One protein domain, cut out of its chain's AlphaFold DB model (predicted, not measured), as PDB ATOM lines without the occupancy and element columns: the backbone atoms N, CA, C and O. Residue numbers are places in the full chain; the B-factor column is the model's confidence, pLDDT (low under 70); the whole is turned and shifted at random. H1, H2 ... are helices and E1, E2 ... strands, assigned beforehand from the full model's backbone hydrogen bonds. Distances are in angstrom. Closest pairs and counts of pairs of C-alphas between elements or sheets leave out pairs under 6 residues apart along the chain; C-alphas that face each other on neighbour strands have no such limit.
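Overview. This is residues 7 to 93 of the 100 residues of an uncharacterized protein of Flavobacteriales bacterium (UniProt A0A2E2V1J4). A long arm, residues 7 to 27 with the short helix H1 at its far end, sticks out from a small body of strands. In that body H2 packs across one face of a sheet ordered E4, E1, E7, and two strand hairpins, E2 with E3 and E5 with E6, make the rest. The 87 printed residues hold two named helices and seven named strands, in the order H1, E1 to E6, H2, E7; the sheets are antiparallel and the class is mixed. The whole is extended, with a radius of gyration of the C-alphas of 21.6 A and spans of 74 by 24 by 20 A, the arm making much of the length.

Arrangement. Residues 7 to 27 stand free, of which 7 to 12 belong to H1; in H1, 0 of 2 O i to N i+4 pairs and 1 of 3 O i to N i+3 pairs are within hydrogen-bond range. E1, residues 31 to 34, is an inner strand, antiparallel to the edge strands E4, residues 55 to 58, with N 32 and O 57 at 2.8 A, and E7, residues 90 to 92, with N 33 and O 91 at 2.8 A. E2, residues 37 to 43, and E3, residues 46 to 52, are a hairpin, with N 41 and O 48 at 2.8 A. E5, residues 62 to 65, and E6, residues 72 to 75, are another, with N 63 and O 74 at 2.8 A. The closest C-alphas of E3 and E5, Leu 51 and Leu 65, are 5.3 A apart. H2, residues 78 to 86, with every O i to N i+4 pair within range, is on the sheet of E1 at a height of 9.7 A, across the strands.

Along the chain. H1 begins at C-alpha 7 (63.714, 47.628, 2.107). E2 measures 18.2 A, E3 18.7 A and H2 12.0 A from first to last C-alpha. E7 ends at C-alpha 92 (26.632, 16.719, -19.809).

Size, cuts and confidence. The two farthest C-alphas, Phe 7 and Thr 46, are 74.5 A apart. The printed part has no cut. The link from H1 to E1, 18 residues, is long. Residues 7 to 29 have pLDDT under 70.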
ATOM      1  N   PHE A   7      64.057  48.954   1.575       47.69
ATOM      2  CA  PHE A   7      63.714  47.628   2.107       47.69
ATOM      3  C   PHE A   7      62.206  47.441   2.316       47.69
ATOM      4  O   PHE A   7      61.693  46.336   2.180       47.69
ATOM      5  N   PHE A   8      61.472  48.526   2.583       48.81
ATOM      6  CA  PHE A   8      60.029  48.449   2.828       48.81
ATOM      7  C   PHE A   8      59.199  48.325   1.537       48.81
ATOM      8  O   PHE A   8      58.097  47.786   1.565       48.81
ATOM      9  N   ILE A   9      59.744  48.759   0.393       53.84
ATOM     10  CA  ILE A   9      59.079  48.652  -0.917       53.84
ATOM     11  C   ILE A   9      59.173  47.220  -1.473       53.84
ATOM     12  O   ILE A   9      58.236  46.750  -2.114       53.84
ATOM     13  N   LEU A  10      60.247  46.482  -1.165       49.97
ATOM     14  CA  LEU A  10      60.383  45.081  -1.585       49.97
ATOM     15  C   LEU A  10      59.398  44.141  -0.879       49.97
ATOM     16  O   LEU A  10      59.021  43.124  -1.454       49.97
ATOM     17  N   PHE A  11      58.945  44.480   0.331       48.75
ATOM     18  CA  PHE A  11      57.981  43.648   1.058       48.75
ATOM     19  C   PHE A  11      56.541  43.825   0.551       48.75
ATOM     20  O   PHE A  11      55.728  42.919   0.691       48.75
ATOM     21  N   PHE A  12      56.231  44.957  -0.091       51.56
ATOM     22  CA  PHE A  12      54.902  45.222  -0.654       51.56
ATOM     23  C   PHE A  12      54.691  44.623  -2.054       51.56
ATOM     24  O   PHE A  12      53.552  44.481  -2.486       51.56
ATOM     25  N   LEU A  13      55.764  44.229  -2.751       52.03
ATOM     26  CA  LEU A  13      55.680  43.558  -4.057       52.03
ATOM     27  C   LEU A  13      55.507  42.033  -3.952       52.03
ATOM     28  O   LEU A  13      55.146  41.405  -4.939       52.03
ATOM     29  N   LEU A  14      55.723  41.436  -2.774       49.22
ATOM     30  CA  LEU A  14      55.577  39.987  -2.561       49.22
ATOM     31  C   LEU A  14      54.163  39.553  -2.147       49.22
ATOM     32  O   LEU A  14      53.891  38.361  -2.103       49.22
ATOM     33  N   ILE A  15      53.266  40.501  -1.861       51.94
ATOM     34  CA  ILE A  15      51.864  40.227  -1.490       51.94
ATOM     35  C   ILE A  15      50.896  40.344  -2.677       51.94
ATOM     36  O   ILE A  15      49.702  40.137  -2.505       51.94
ATOM     37  N   PHE A  16      51.400  40.652  -3.879       49.66
ATOM     38  CA  PHE A  16      50.605  40.769  -5.111       49.66
ATOM     39  C   PHE A  16      50.771  39.588  -6.082       49.66
ATOM     40  O   PHE A  16      50.245  39.631  -7.191       49.66
ATOM     41  N   SER A  17      51.472  38.523  -5.683       49.06
ATOM     42  CA  SER A  17      51.487  37.264  -6.434       49.06
ATOM     43  C   SER A  17      50.654  36.222  -5.690       49.06
ATOM     44  O   SER A  17      50.972  35.882  -4.555       49.06
ATOM     45  N   CYS A  18      49.612  35.740  -6.371       52.91
ATOM     46  CA  CYS A  18      48.543  34.836  -5.926       52.91
ATOM     47  C   CYS A  18      47.405  35.486  -5.132       52.91
ATOM     48  O   CYS A  18      47.030  35.040  -4.054       52.91
ATOM     49  N   SER A  19      46.788  36.497  -5.733       49.66
ATOM     50  CA  SER A  19      45.327  36.556  -5.727       49.66
ATOM     51  C   SER A  19      44.873  35.876  -7.028       49.66
ATOM     52  O   SER A  19      44.645  36.537  -8.037       49.66
ATOM     53  N   ASP A  20      44.868  34.534  -7.036       45.84
ATOM     54  CA  ASP A  20      44.110  33.753  -8.027       45.84
ATOM     55  C   ASP A  20      42.646  33.776  -7.585       45.84
ATOM     56  O   ASP A  20      42.098  32.820  -7.044       45.84
ATOM     57  N   GLU A  21      42.025  34.938  -7.742       51.81
ATOM     58  CA  GLU A  21      40.595  35.143  -7.504       51.81
ATOM     59  C   GLU A  21      39.798  35.062  -8.821       51.81
ATOM     60  O   GLU A  21      38.657  35.511  -8.893       51.81
ATOM     61  N   THR A  22      40.371  34.472  -9.878       48.06
ATOM     62  CA  THR A  22      39.729  34.348 -11.200       48.06
ATOM     63  C   THR A  22      39.910  32.983 -11.868       48.06
ATOM     64  O   THR A  22      40.059  32.924 -13.080       48.06
ATOM     65  N   GLU A  23      39.837  31.889 -11.107       40.72
ATOM     66  CA  GLU A  23      39.504  30.551 -11.643       40.72
ATOM     67  C   GLU A  23      38.626  29.755 -10.658       40.72
ATOM     68  O   GLU A  23      38.812  28.567 -10.427       40.72
ATOM     69  N   ILE A  24      37.618  30.390 -10.058       43.78
ATOM     70  CA  ILE A  24      36.524  29.637  -9.424       43.78
ATOM     71  C   ILE A  24      35.420  29.474 -10.469       43.78
ATOM     72  O   ILE A  24      34.364  30.071 -10.309       43.78
ATOM     73  N   GLN A  25      35.695  28.781 -11.587       43.88
ATOM     74  CA  GLN A  25      34.657  28.339 -12.541       43.88
ATOM     75  C   GLN A  25      35.146  27.440 -13.701       43.88
ATOM     76  O   GLN A  25      34.546  27.467 -14.768       43.88
ATOM     77  N   LEU A  26      36.212  26.639 -13.550       41.56
ATOM     78  CA  LEU A  26      36.650  25.757 -14.653       41.56
ATOM     79  C   LEU A  26      37.078  24.340 -14.239       41.56
ATOM     80  O   LEU A  26      37.860  23.697 -14.925       41.56
ATOM     81  N   PHE A  27      36.536  23.845 -13.130       41.44
ATOM     82  CA  PHE A  27      36.534  22.418 -12.813       41.44
ATOM     83  C   PHE A  27      35.117  22.009 -12.408       41.44
ATOM     84  O   PHE A  27      34.873  21.593 -11.280       41.44
ATOM     85  N   SER A  28      34.155  22.126 -13.326       44.72
ATOM     86  CA  SER A  28      33.242  20.993 -13.440       44.72
ATOM     87  C   SER A  28      34.076  19.880 -14.048       44.72
ATOM     88  O   SER A  28      34.327  19.863 -15.251       44.72
ATOM     89  N   GLU A  29      34.596  19.020 -13.185       56.62
ATOM     90  CA  GLU A  29      34.921  17.638 -13.519       56.62
ATOM     91  C   GLU A  29      33.869  17.165 -14.543       56.62
ATOM     92  O   GLU A  29      32.678  17.340 -14.283       56.62
ATOM     93  N   GLU A  30      34.270  16.753 -15.754       76.56
ATOM     94  CA  GLU A  30      33.337  16.482 -16.863       76.56
ATOM     95  C   GLU A  30      32.454  15.276 -16.517       76.56
ATOM     96  O   GLU A  30      32.748  14.130 -16.852       76.56
ATOM     97  N   CYS A  31      31.392  15.545 -15.769       87.69
ATOM     98  CA  CYS A  31      30.421  14.573 -15.332       87.69
ATOM     99  C   CYS A  31      29.242  14.579 -16.299       87.69
ATOM    100  O   CYS A  31      28.736  15.625 -16.727       87.69
ATOM    101  N   VAL A  32      28.782  13.385 -16.625       90.12
ATOM    102  CA  VAL A  32      27.651  13.152 -17.507       90.12
ATOM    103  C   VAL A  32      26.593  12.341 -16.792       90.12
ATOM    104  O   VAL A  32      26.885  11.493 -15.953       90.12
ATOM    105  N   LYS A  33      25.343  12.587 -17.166       92.69
ATOM    106  CA  LYS A  33      24.214  11.744 -16.805       92.69
ATOM    107  C   LYS A  33      23.926  10.800 -17.956       92.69
ATOM    108  O   LYS A  33      23.652  11.255 -19.066       92.69
ATOM    109  N   CYS A  34      23.958   9.508 -17.686       92.31
ATOM    110  CA  CYS A  34      23.703   8.457 -18.656       92.31
ATOM    111  C   CYS A  34      22.359   7.780 -18.396       92.31
ATOM    112  O   CYS A  34      21.906   7.676 -17.253       92.31
ATOM    113  N   ILE A  35      21.726   7.316 -19.471       93.19
ATOM    114  CA  ILE A  35      20.544   6.454 -19.407       93.19
ATOM    115  C   ILE A  35      20.958   4.988 -19.494       93.19
ATOM    116  O   ILE A  35      21.981   4.662 -20.100       93.19
ATOM    117  N   GLU A  36      20.127   4.098 -18.952       92.56
ATOM    118  CA  GLU A  36      20.316   2.669 -19.178       92.56
ATOM    119  C   GLU A  36      20.209   2.375 -20.680       92.56
ATOM    120  O   GLU A  36      19.205   2.699 -21.327       92.56
ATOM    121  N   TYR A  37      21.249   1.769 -21.249       89.50
ATOM    122  CA  TYR A  37      21.277   1.480 -22.675       89.50
ATOM    123  C   TYR A  37      22.065   0.218 -23.010       89.50
ATOM    124  O   TYR A  37      23.151  -0.031 -22.486       89.50
ATOM    125  N   GLN A  38      21.529  -0.562 -23.952       89.44
ATOM    126  CA  GLN A  38      22.213  -1.717 -24.525       89.44
ATOM    127  C   GLN A  38      22.780  -1.364 -25.895       89.44
ATOM    128  O   GLN A  38      22.015  -1.149 -26.837       89.44
ATOM    129  N   TYR A  39      24.106  -1.356 -26.030       81.56
ATOM    130  CA  TYR A  39      24.770  -1.087 -27.305       81.56
ATOM    131  C   TYR A  39      25.699  -2.234 -27.724       81.56
ATOM    132  O   TYR A  39      26.348  -2.863 -26.882       81.56
ATOM    133  N   PRO A  40      25.774  -2.548 -29.030       83.31
ATOM    134  CA  PRO A  40      26.727  -3.519 -29.540       83.31
ATOM    135  C   PRO A  40      28.124  -2.893 -29.645       83.31
ATOM    136  O   PRO A  40      28.301  -1.861 -30.289       83.31
ATOM    137  N   GLN A  41      29.133  -3.556 -29.086       81.25
ATOM    138  CA  GLN A  41      30.542  -3.220 -29.272       81.25
ATOM    139  C   GLN A  41      31.244  -4.334 -30.052       81.25
ATOM    140  O   GLN A  41      31.057  -5.523 -29.785       81.25
ATOM    141  N   ALA A  42      32.063  -3.952 -31.031       83.62
ATOM    142  CA  ALA A  42      32.934  -4.888 -31.728       83.62
ATOM    143  C   ALA A  42      34.207  -5.119 -30.905       83.62
ATOM    144  O   ALA A  42      34.954  -4.180 -30.632       83.62
ATOM    145  N   VAL A  43      34.470  -6.372 -30.544       80.88
ATOM    146  CA  VAL A  43      35.725  -6.806 -29.927       80.88
ATOM    147  C   VAL A  43      36.336  -7.863 -30.839       80.88
ATOM    148  O   VAL A  43      35.869  -9.003 -30.904       80.88
ATOM    149  N   ASN A  44      37.386  -7.476 -31.568       85.31
ATOM    150  CA  ASN A  44      37.948  -8.257 -32.675       85.31
ATOM    151  C   ASN A  44      36.868  -8.571 -33.735       85.31
ATOM    152  O   ASN A  44      36.189  -7.661 -34.204       85.31
ATOM    153  N   ASP A  45      36.681  -9.849 -34.080       88.06
ATOM    154  CA  ASP A  45      35.695 -10.316 -35.069       88.06
ATOM    155  C   ASP A  45      34.335 -10.696 -34.442       88.06
ATOM    156  O   ASP A  45      33.510 -11.349 -35.081       88.06
ATOM    157  N   THR A  46      34.099 -10.354 -33.169       84.38
ATOM    158  CA  THR A  46      32.865 -10.691 -32.439       84.38
ATOM    159  C   THR A  46      32.170  -9.435 -31.931       84.38
ATOM    160  O   THR A  46      32.811  -8.524 -31.415       84.38
ATOM    161  N   PHE A  47      30.842  -9.398 -32.042       84.88
ATOM    162  CA  PHE A  47      30.024  -8.360 -31.420       84.88
ATOM    163  C   PHE A  47      29.545  -8.834 -30.053       84.88
ATOM    164  O   PHE A  47      28.972  -9.919 -29.935       84.88
ATOM    165  N   ILE A  48      29.767  -8.011 -29.035       86.25
ATOM    166  CA  ILE A  48      29.205  -8.195 -27.699       86.25
ATOM    167  C   ILE A  48      28.178  -7.095 -27.443       86.25
ATOM    168  O   ILE A  48      28.372  -5.959 -27.861       86.25
ATOM    169  N   THR A  49      27.081  -7.426 -26.770       87.62
ATOM    170  CA  THR A  49      26.138  -6.415 -26.282       87.62
ATOM    171  C   THR A  49      26.594  -5.983 -24.903       87.62
ATOM    172  O   THR A  49      26.676  -6.823 -24.010       87.62
ATOM    173  N   LEU A  50      26.884  -4.699 -24.734       87.94
ATOM    174  CA  LEU A  50      27.152  -4.093 -23.439       87.94
ATOM    175  C   LEU A  50      25.886  -3.431 -22.913       87.94
ATOM    176  O   LEU A  50      25.132  -2.845 -23.686       87.94
ATOM    177  N   LEU A  51      25.679  -3.522 -21.603       91.25
ATOM    178  CA  LEU A  51      24.668  -2.766 -20.877       91.25
ATOM    179  C   LEU A  51      25.383  -1.684 -20.071       91.25
ATOM    180  O   LEU A  51      26.165  -2.025 -19.187       91.25
ATOM    181  N   LEU A  52      25.124  -0.422 -20.410       91.62
ATOM    182  CA  LEU A  52      25.436   0.738 -19.581       91.62
ATOM    183  C   LEU A  52      24.276   0.941 -18.608       91.62
ATOM    184  O   LEU A  52      23.128   0.988 -19.052       91.62
ATOM    185  N   GLU A  53      24.564   1.036 -17.314       91.00
ATOM    186  CA  GLU A  53      23.553   1.364 -16.306       91.00
ATOM    187  C   GLU A  53      23.225   2.863 -16.314       91.00
ATOM    188  O   GLU A  53      24.034   3.700 -16.719       91.00
ATOM    189  N   GLU A  54      22.017   3.213 -15.868       93.06
ATOM    190  CA  GLU A  54      21.695   4.615 -15.614       93.06
ATOM    191  C   GLU A  54      22.526   5.149 -14.441       93.06
ATOM    192  O   GLU A  54      22.688   4.486 -13.415       93.06
ATOM    193  N   GLY A  55      23.049   6.364 -14.576       92.19
ATOM    194  CA  GLY A  55      23.941   6.904 -13.560       92.19
ATOM    195  C   GLY A  55      24.538   8.251 -13.916       92.19
ATOM    196  O   GLY A  55      24.359   8.767 -15.019       92.19
ATOM    197  N   GLU A  56      25.239   8.823 -12.947       93.31
ATOM    198  CA  GLU A  56      26.103   9.982 -13.143       93.31
ATOM    199  C   GLU A  56      27.546   9.496 -13.056       93.31
ATOM    200  O   GLU A  56      27.903   8.808 -12.098       93.31
ATOM    201  N   TYR A  57      28.337   9.807 -14.079       91.62
ATOM    202  CA  TYR A  57      29.717   9.353 -14.219       91.62
ATOM    203  C   TYR A  57      30.607  10.530 -14.576       91.62
ATOM    204  O   TYR A  57      30.271  11.312 -15.464       91.62
ATOM    205  N   CYS A  58      31.744  10.632 -13.910       91.69
ATOM    206  CA  CYS A  58      32.754  11.653 -14.130       91.69
ATOM    207  C   CYS A  58      34.004  11.041 -14.763       91.69
ATOM    208  O   CYS A  58      34.291   9.856 -14.584       91.69
ATOM    209  N   LEU A  59      34.769  11.840 -15.511       91.06
ATOM    210  CA  LEU A  59      36.068  11.395 -16.025       91.06
ATOM    211  C   LEU A  59      36.940  10.797 -14.907       91.06
ATOM    212  O   LEU A  59      37.133  11.409 -13.857       91.06
ATOM    213  N   GLY A  60      37.487   9.608 -15.162       89.75
ATOM    214  CA  GLY A  60      38.261   8.815 -14.205       89.75
ATOM    215  C   GLY A  60      37.434   7.835 -13.362       89.75
ATOM    216  O   GLY A  60      38.019   6.998 -12.668       89.75
ATOM    217  N   ASP A  61      36.101   7.882 -13.430       92.06
ATOM    218  CA  ASP A  61      35.249   6.890 -12.773       92.06
ATOM    219  C   ASP A  61      35.361   5.518 -13.441       92.06
ATOM    220  O   ASP A  61      35.599   5.392 -14.641       92.06
ATOM    221  N   TYR A  62      35.126   4.466 -12.659       91.94
ATOM    222  CA  TYR A  62      34.974   3.115 -13.189       91.94
ATOM    223  C   TYR A  62      33.496   2.826 -13.443       91.94
ATOM    224  O   TYR A  62      32.691   2.794 -12.514       91.94
ATOM    225  N   ILE A  63      33.158   2.563 -14.701       91.12
ATOM    226  CA  ILE A  63      31.808   2.231 -15.153       91.12
ATOM    227  C   ILE A  63      31.652   0.715 -15.216       91.12
ATOM    228  O   ILE A  63      32.494   0.019 -15.795       91.12
ATOM    229  N   LEU A  64      30.554   0.212 -14.650       88.88
ATOM    230  CA  LEU A  64      30.122  -1.170 -14.819       88.88
ATOM    231  C   LEU A  64      29.412  -1.330 -16.165       88.88
ATOM    232  O   LEU A  64      28.418  -0.667 -16.451       88.88
ATOM    233  N   LEU A  65      29.907  -2.262 -16.967       88.81
ATOM    234  CA  LEU A  65      29.291  -2.732 -18.195       88.81
ATOM    235  C   LEU A  65      29.019  -4.228 -18.044       88.81
ATOM    236  O   LEU A  65      29.892  -4.970 -17.601       88.81
ATOM    237  N   MET A  66      27.833  -4.699 -18.429       85.94
ATOM    238  CA  MET A  66      27.466  -6.116 -18.272       85.94
ATOM    239  C   MET A  66      27.304  -6.851 -19.613       85.94
ATOM    240  O   MET A  66      26.173  -7.056 -20.069       85.94
ATOM    241  N   PRO A  67      28.388  -7.296 -20.280       83.69
ATOM    242  CA  PRO A  67      28.281  -8.207 -21.414       83.69
ATOM    243  C   PRO A  67      27.728  -9.572 -21.001       83.69
ATOM    244  O   PRO A  67      28.383 -10.324 -20.284       83.69
ATOM    245  N   ASN A  68      26.548  -9.949 -21.506       82.06
ATOM    246  CA  ASN A  68      25.940 -11.270 -21.268       82.06
ATOM    247  C   ASN A  68      25.887 -11.671 -19.775       82.06
ATOM    248  O   ASN A  68      26.156 -12.823 -19.431       82.06
ATOM    249  N   SER A  69      25.564 -10.715 -18.895       77.19
ATOM    250  CA  SER A  69      25.514 -10.911 -17.435       77.19
ATOM    251  C   SER A  69      26.865 -11.229 -16.774       77.19
ATOM    252  O   SER A  69      26.898 -11.817 -15.694       77.19
ATOM    253  N   VAL A  70      27.976 -10.867 -17.418       84.94
ATOM    254  CA  VAL A  70      29.312 -10.863 -16.815       84.94
ATOM    255  C   VAL A  70      29.699  -9.423 -16.525       84.94
ATOM    256  O   VAL A  70      29.646  -8.597 -17.428       84.94
ATOM    257  N   ASP A  71      30.123  -9.137 -15.300       86.81
ATOM    258  CA  ASP A  71      30.556  -7.796 -14.909       86.81
ATOM    259  C   ASP A  71      31.903  -7.446 -15.559       86.81
ATOM    260  O   ASP A  71      32.891  -8.177 -15.422       86.81
ATOM    261  N   TYR A  72      31.952  -6.307 -16.241       87.19
ATOM    262  CA  TYR A  72      33.149  -5.730 -16.837       87.19
ATOM    263  C   TYR A  72      33.267  -4.266 -16.415       87.19
ATOM    264  O   TYR A  72      32.384  -3.464 -16.690       87.19
ATOM    265  N   TRP A  73      34.364  -3.914 -15.750       89.44
ATOM    266  CA  TRP A  73      34.619  -2.546 -15.308       89.44
ATOM    267  C   TRP A  73      35.622  -1.875 -16.237       89.44
ATOM    268  O   TRP A  73      36.665  -2.458 -16.541       89.44
ATOM    269  N   THR A  74      35.329  -0.646 -16.650       89.94
ATOM    270  CA  THR A  74      36.230   0.174 -17.465       89.94
ATOM    271  C   THR A  74      36.325   1.583 -16.904       89.94
ATOM    272  O   THR A  74      35.348   2.094 -16.367       89.94
ATOM    273  N   GLU A  75      37.492   2.204 -17.030       92.75
ATOM    274  CA  GLU A  75      37.670   3.617 -16.694       92.75
ATOM    275  C   GLU A  75      36.984   4.490 -17.757       92.75
ATOM    276  O   GLU A  75      37.058   4.194 -18.954       92.75
ATOM    277  N   LEU A  76      36.299   5.542 -17.314       91.94
ATOM    278  CA  LEU A  76      35.741   6.576 -18.169       91.94
ATOM    279  C   LEU A  76      36.839   7.582 -18.515       91.94
ATOM    280  O   LEU A  76      37.103   8.523 -17.767       91.94
ATOM    281  N   ASP A  77      37.482   7.372 -19.657       92.44
ATOM    282  CA  ASP A  77      38.372   8.360 -20.260       92.44
ATOM    283  C   ASP A  77      37.621   9.271 -21.247       92.44
ATOM    284  O   ASP A  77      36.447   9.050 -21.559       92.44
ATOM    285  N   GLN A  78      38.304  10.297 -21.764       90.50
ATOM    286  CA  GLN A  78      37.707  11.241 -22.713       90.50
ATOM    287  C   GLN A  78      37.186  10.552 -23.978       90.50
ATOM    288  O   GLN A  78      36.127  10.898 -24.485       90.50
ATOM    289  N   GLY A  79      37.922   9.567 -24.499       90.25
ATOM    290  CA  GLY A  79      37.536   8.896 -25.736       90.25
ATOM    291  C   GLY A  79      36.257   8.087 -25.556       90.25
ATOM    292  O   GLY A  79      35.402   8.073 -26.440       90.25
ATOM    293  N   PHE A  80      36.105   7.428 -24.408       89.88
ATOM    294  CA  PHE A  80      34.882   6.712 -24.083       89.88
ATOM    295  C   PHE A  80      33.725   7.671 -23.789       89.88
ATOM    296  O   PHE A  80      32.616   7.439 -24.266       89.88
ATOM    297  N   LEU A  81      33.986   8.774 -23.089       90.81
ATOM    298  CA  LEU A  81      33.002   9.825 -22.849       90.81
ATOM    299  C   LEU A  81      32.428  10.383 -24.157       90.81
ATOM    300  O   LEU A  81      31.208  10.398 -24.332       90.81
ATOM    301  N   ASP A  82      33.296  10.759 -25.097       90.81
ATOM    302  CA  ASP A  82      32.905  11.286 -26.405       90.81
ATOM    303  C   ASP A  82      32.019  10.278 -27.161       90.81
ATOM    304  O   ASP A  82      30.984  10.648 -27.713       90.81
ATOM    305  N   LEU A  83      32.359   8.982 -27.120       89.31
ATOM    306  CA  LEU A  83      31.546   7.919 -27.727       89.31
ATOM    307  C   LEU A  83      30.143   7.826 -27.115       89.31
ATOM    308  O   LEU A  83      29.167   7.600 -27.836       89.31
ATOM    309  N   LEU A  84      30.036   7.963 -25.794       89.75
ATOM    310  CA  LEU A  84      28.757   7.891 -25.094       89.75
ATOM    311  C   LEU A  84      27.873   9.112 -25.383       89.75
ATOM    312  O   LEU A  84      26.658   8.963 -25.551       89.75
ATOM    313  N   ILE A  85      28.472  10.300 -25.482       91.00
ATOM    314  CA  ILE A  85      27.787  11.542 -25.865       91.00
ATOM    315  C   ILE A  85      27.328  11.488 -27.328       91.00
ATOM    316  O   ILE A  85      26.150  11.711 -27.606       91.00
ATOM    317  N   ASP A  86      28.217  11.138 -28.262       90.62
ATOM    318  CA  ASP A  86      27.907  11.060 -29.699       90.62
ATOM    319  C   ASP A  86      26.841   9.998 -30.000       90.62
ATOM    320  O   ASP A  86      26.015  10.160 -30.904       90.62
ATOM    321  N   GLY A  87      26.831   8.914 -29.217       87.88
ATOM    322  CA  GLY A  87      25.795   7.884 -29.256       87.88
ATOM    323  C   GLY A  87      24.440   8.334 -28.698       87.88
ATOM    324  O   GLY A  87      23.441   7.643 -28.905       87.88
ATOM    325  N   GLY A  88      24.382   9.482 -28.014       89.38
ATOM    326  CA  GLY A  88      23.192   9.984 -27.328       89.38
ATOM    327  C   GLY A  88      22.835   9.194 -26.065       89.38
ATOM    328  O   GLY A  88      21.679   9.212 -25.644       89.38
ATOM    329  N   TYR A  89      23.796   8.468 -25.488       90.75
ATOM    330  CA  TYR A  89      23.606   7.643 -24.288       90.75
ATOM    331  C   TYR A  89      23.797   8.439 -23.003       90.75
ATOM    332  O   TYR A  89      23.227   8.097 -21.967       90.75
ATOM    333  N   CYS A  90      24.585   9.507 -23.081       91.75
ATOM    334  CA  CYS A  90      24.853  10.395 -21.969       91.75
ATOM    335  C   CYS A  90      24.678  11.853 -22.392       91.75
ATOM    336  O   CYS A  90      24.731  12.192 -23.575       91.75
ATOM    337  N   GLN A  91      24.476  12.721 -21.409       90.88
ATOM    338  CA  GLN A  91      24.416  14.167 -21.579       90.88
ATOM    339  C   GLN A  91      25.243  14.833 -20.483       90.88
ATOM    340  O   GLN A  91      25.234  14.372 -19.339       90.88
ATOM    341  N   TYR A  92      25.943  15.916 -20.816       87.56
ATOM    342  CA  TYR A  92      26.632  16.719 -19.809       87.56
ATOM    343  C   TYR A  92      25.645  17.208 -18.757       87.56
ATOM    344  O   TYR A  92      24.519  17.603 -19.076       87.56
ATOM    345  N   LEU A  93      26.065  17.154 -17.494       83.62
ATOM    346  CA  LEU A  93      25.316  17.795 -16.428       83.62
ATOM    347  C   LEU A  93      25.370  19.306 -16.662       83.62
ATOM    348  O   LEU A  93      26.440  19.912 -16.638       83.62
TER     349      LEU A  93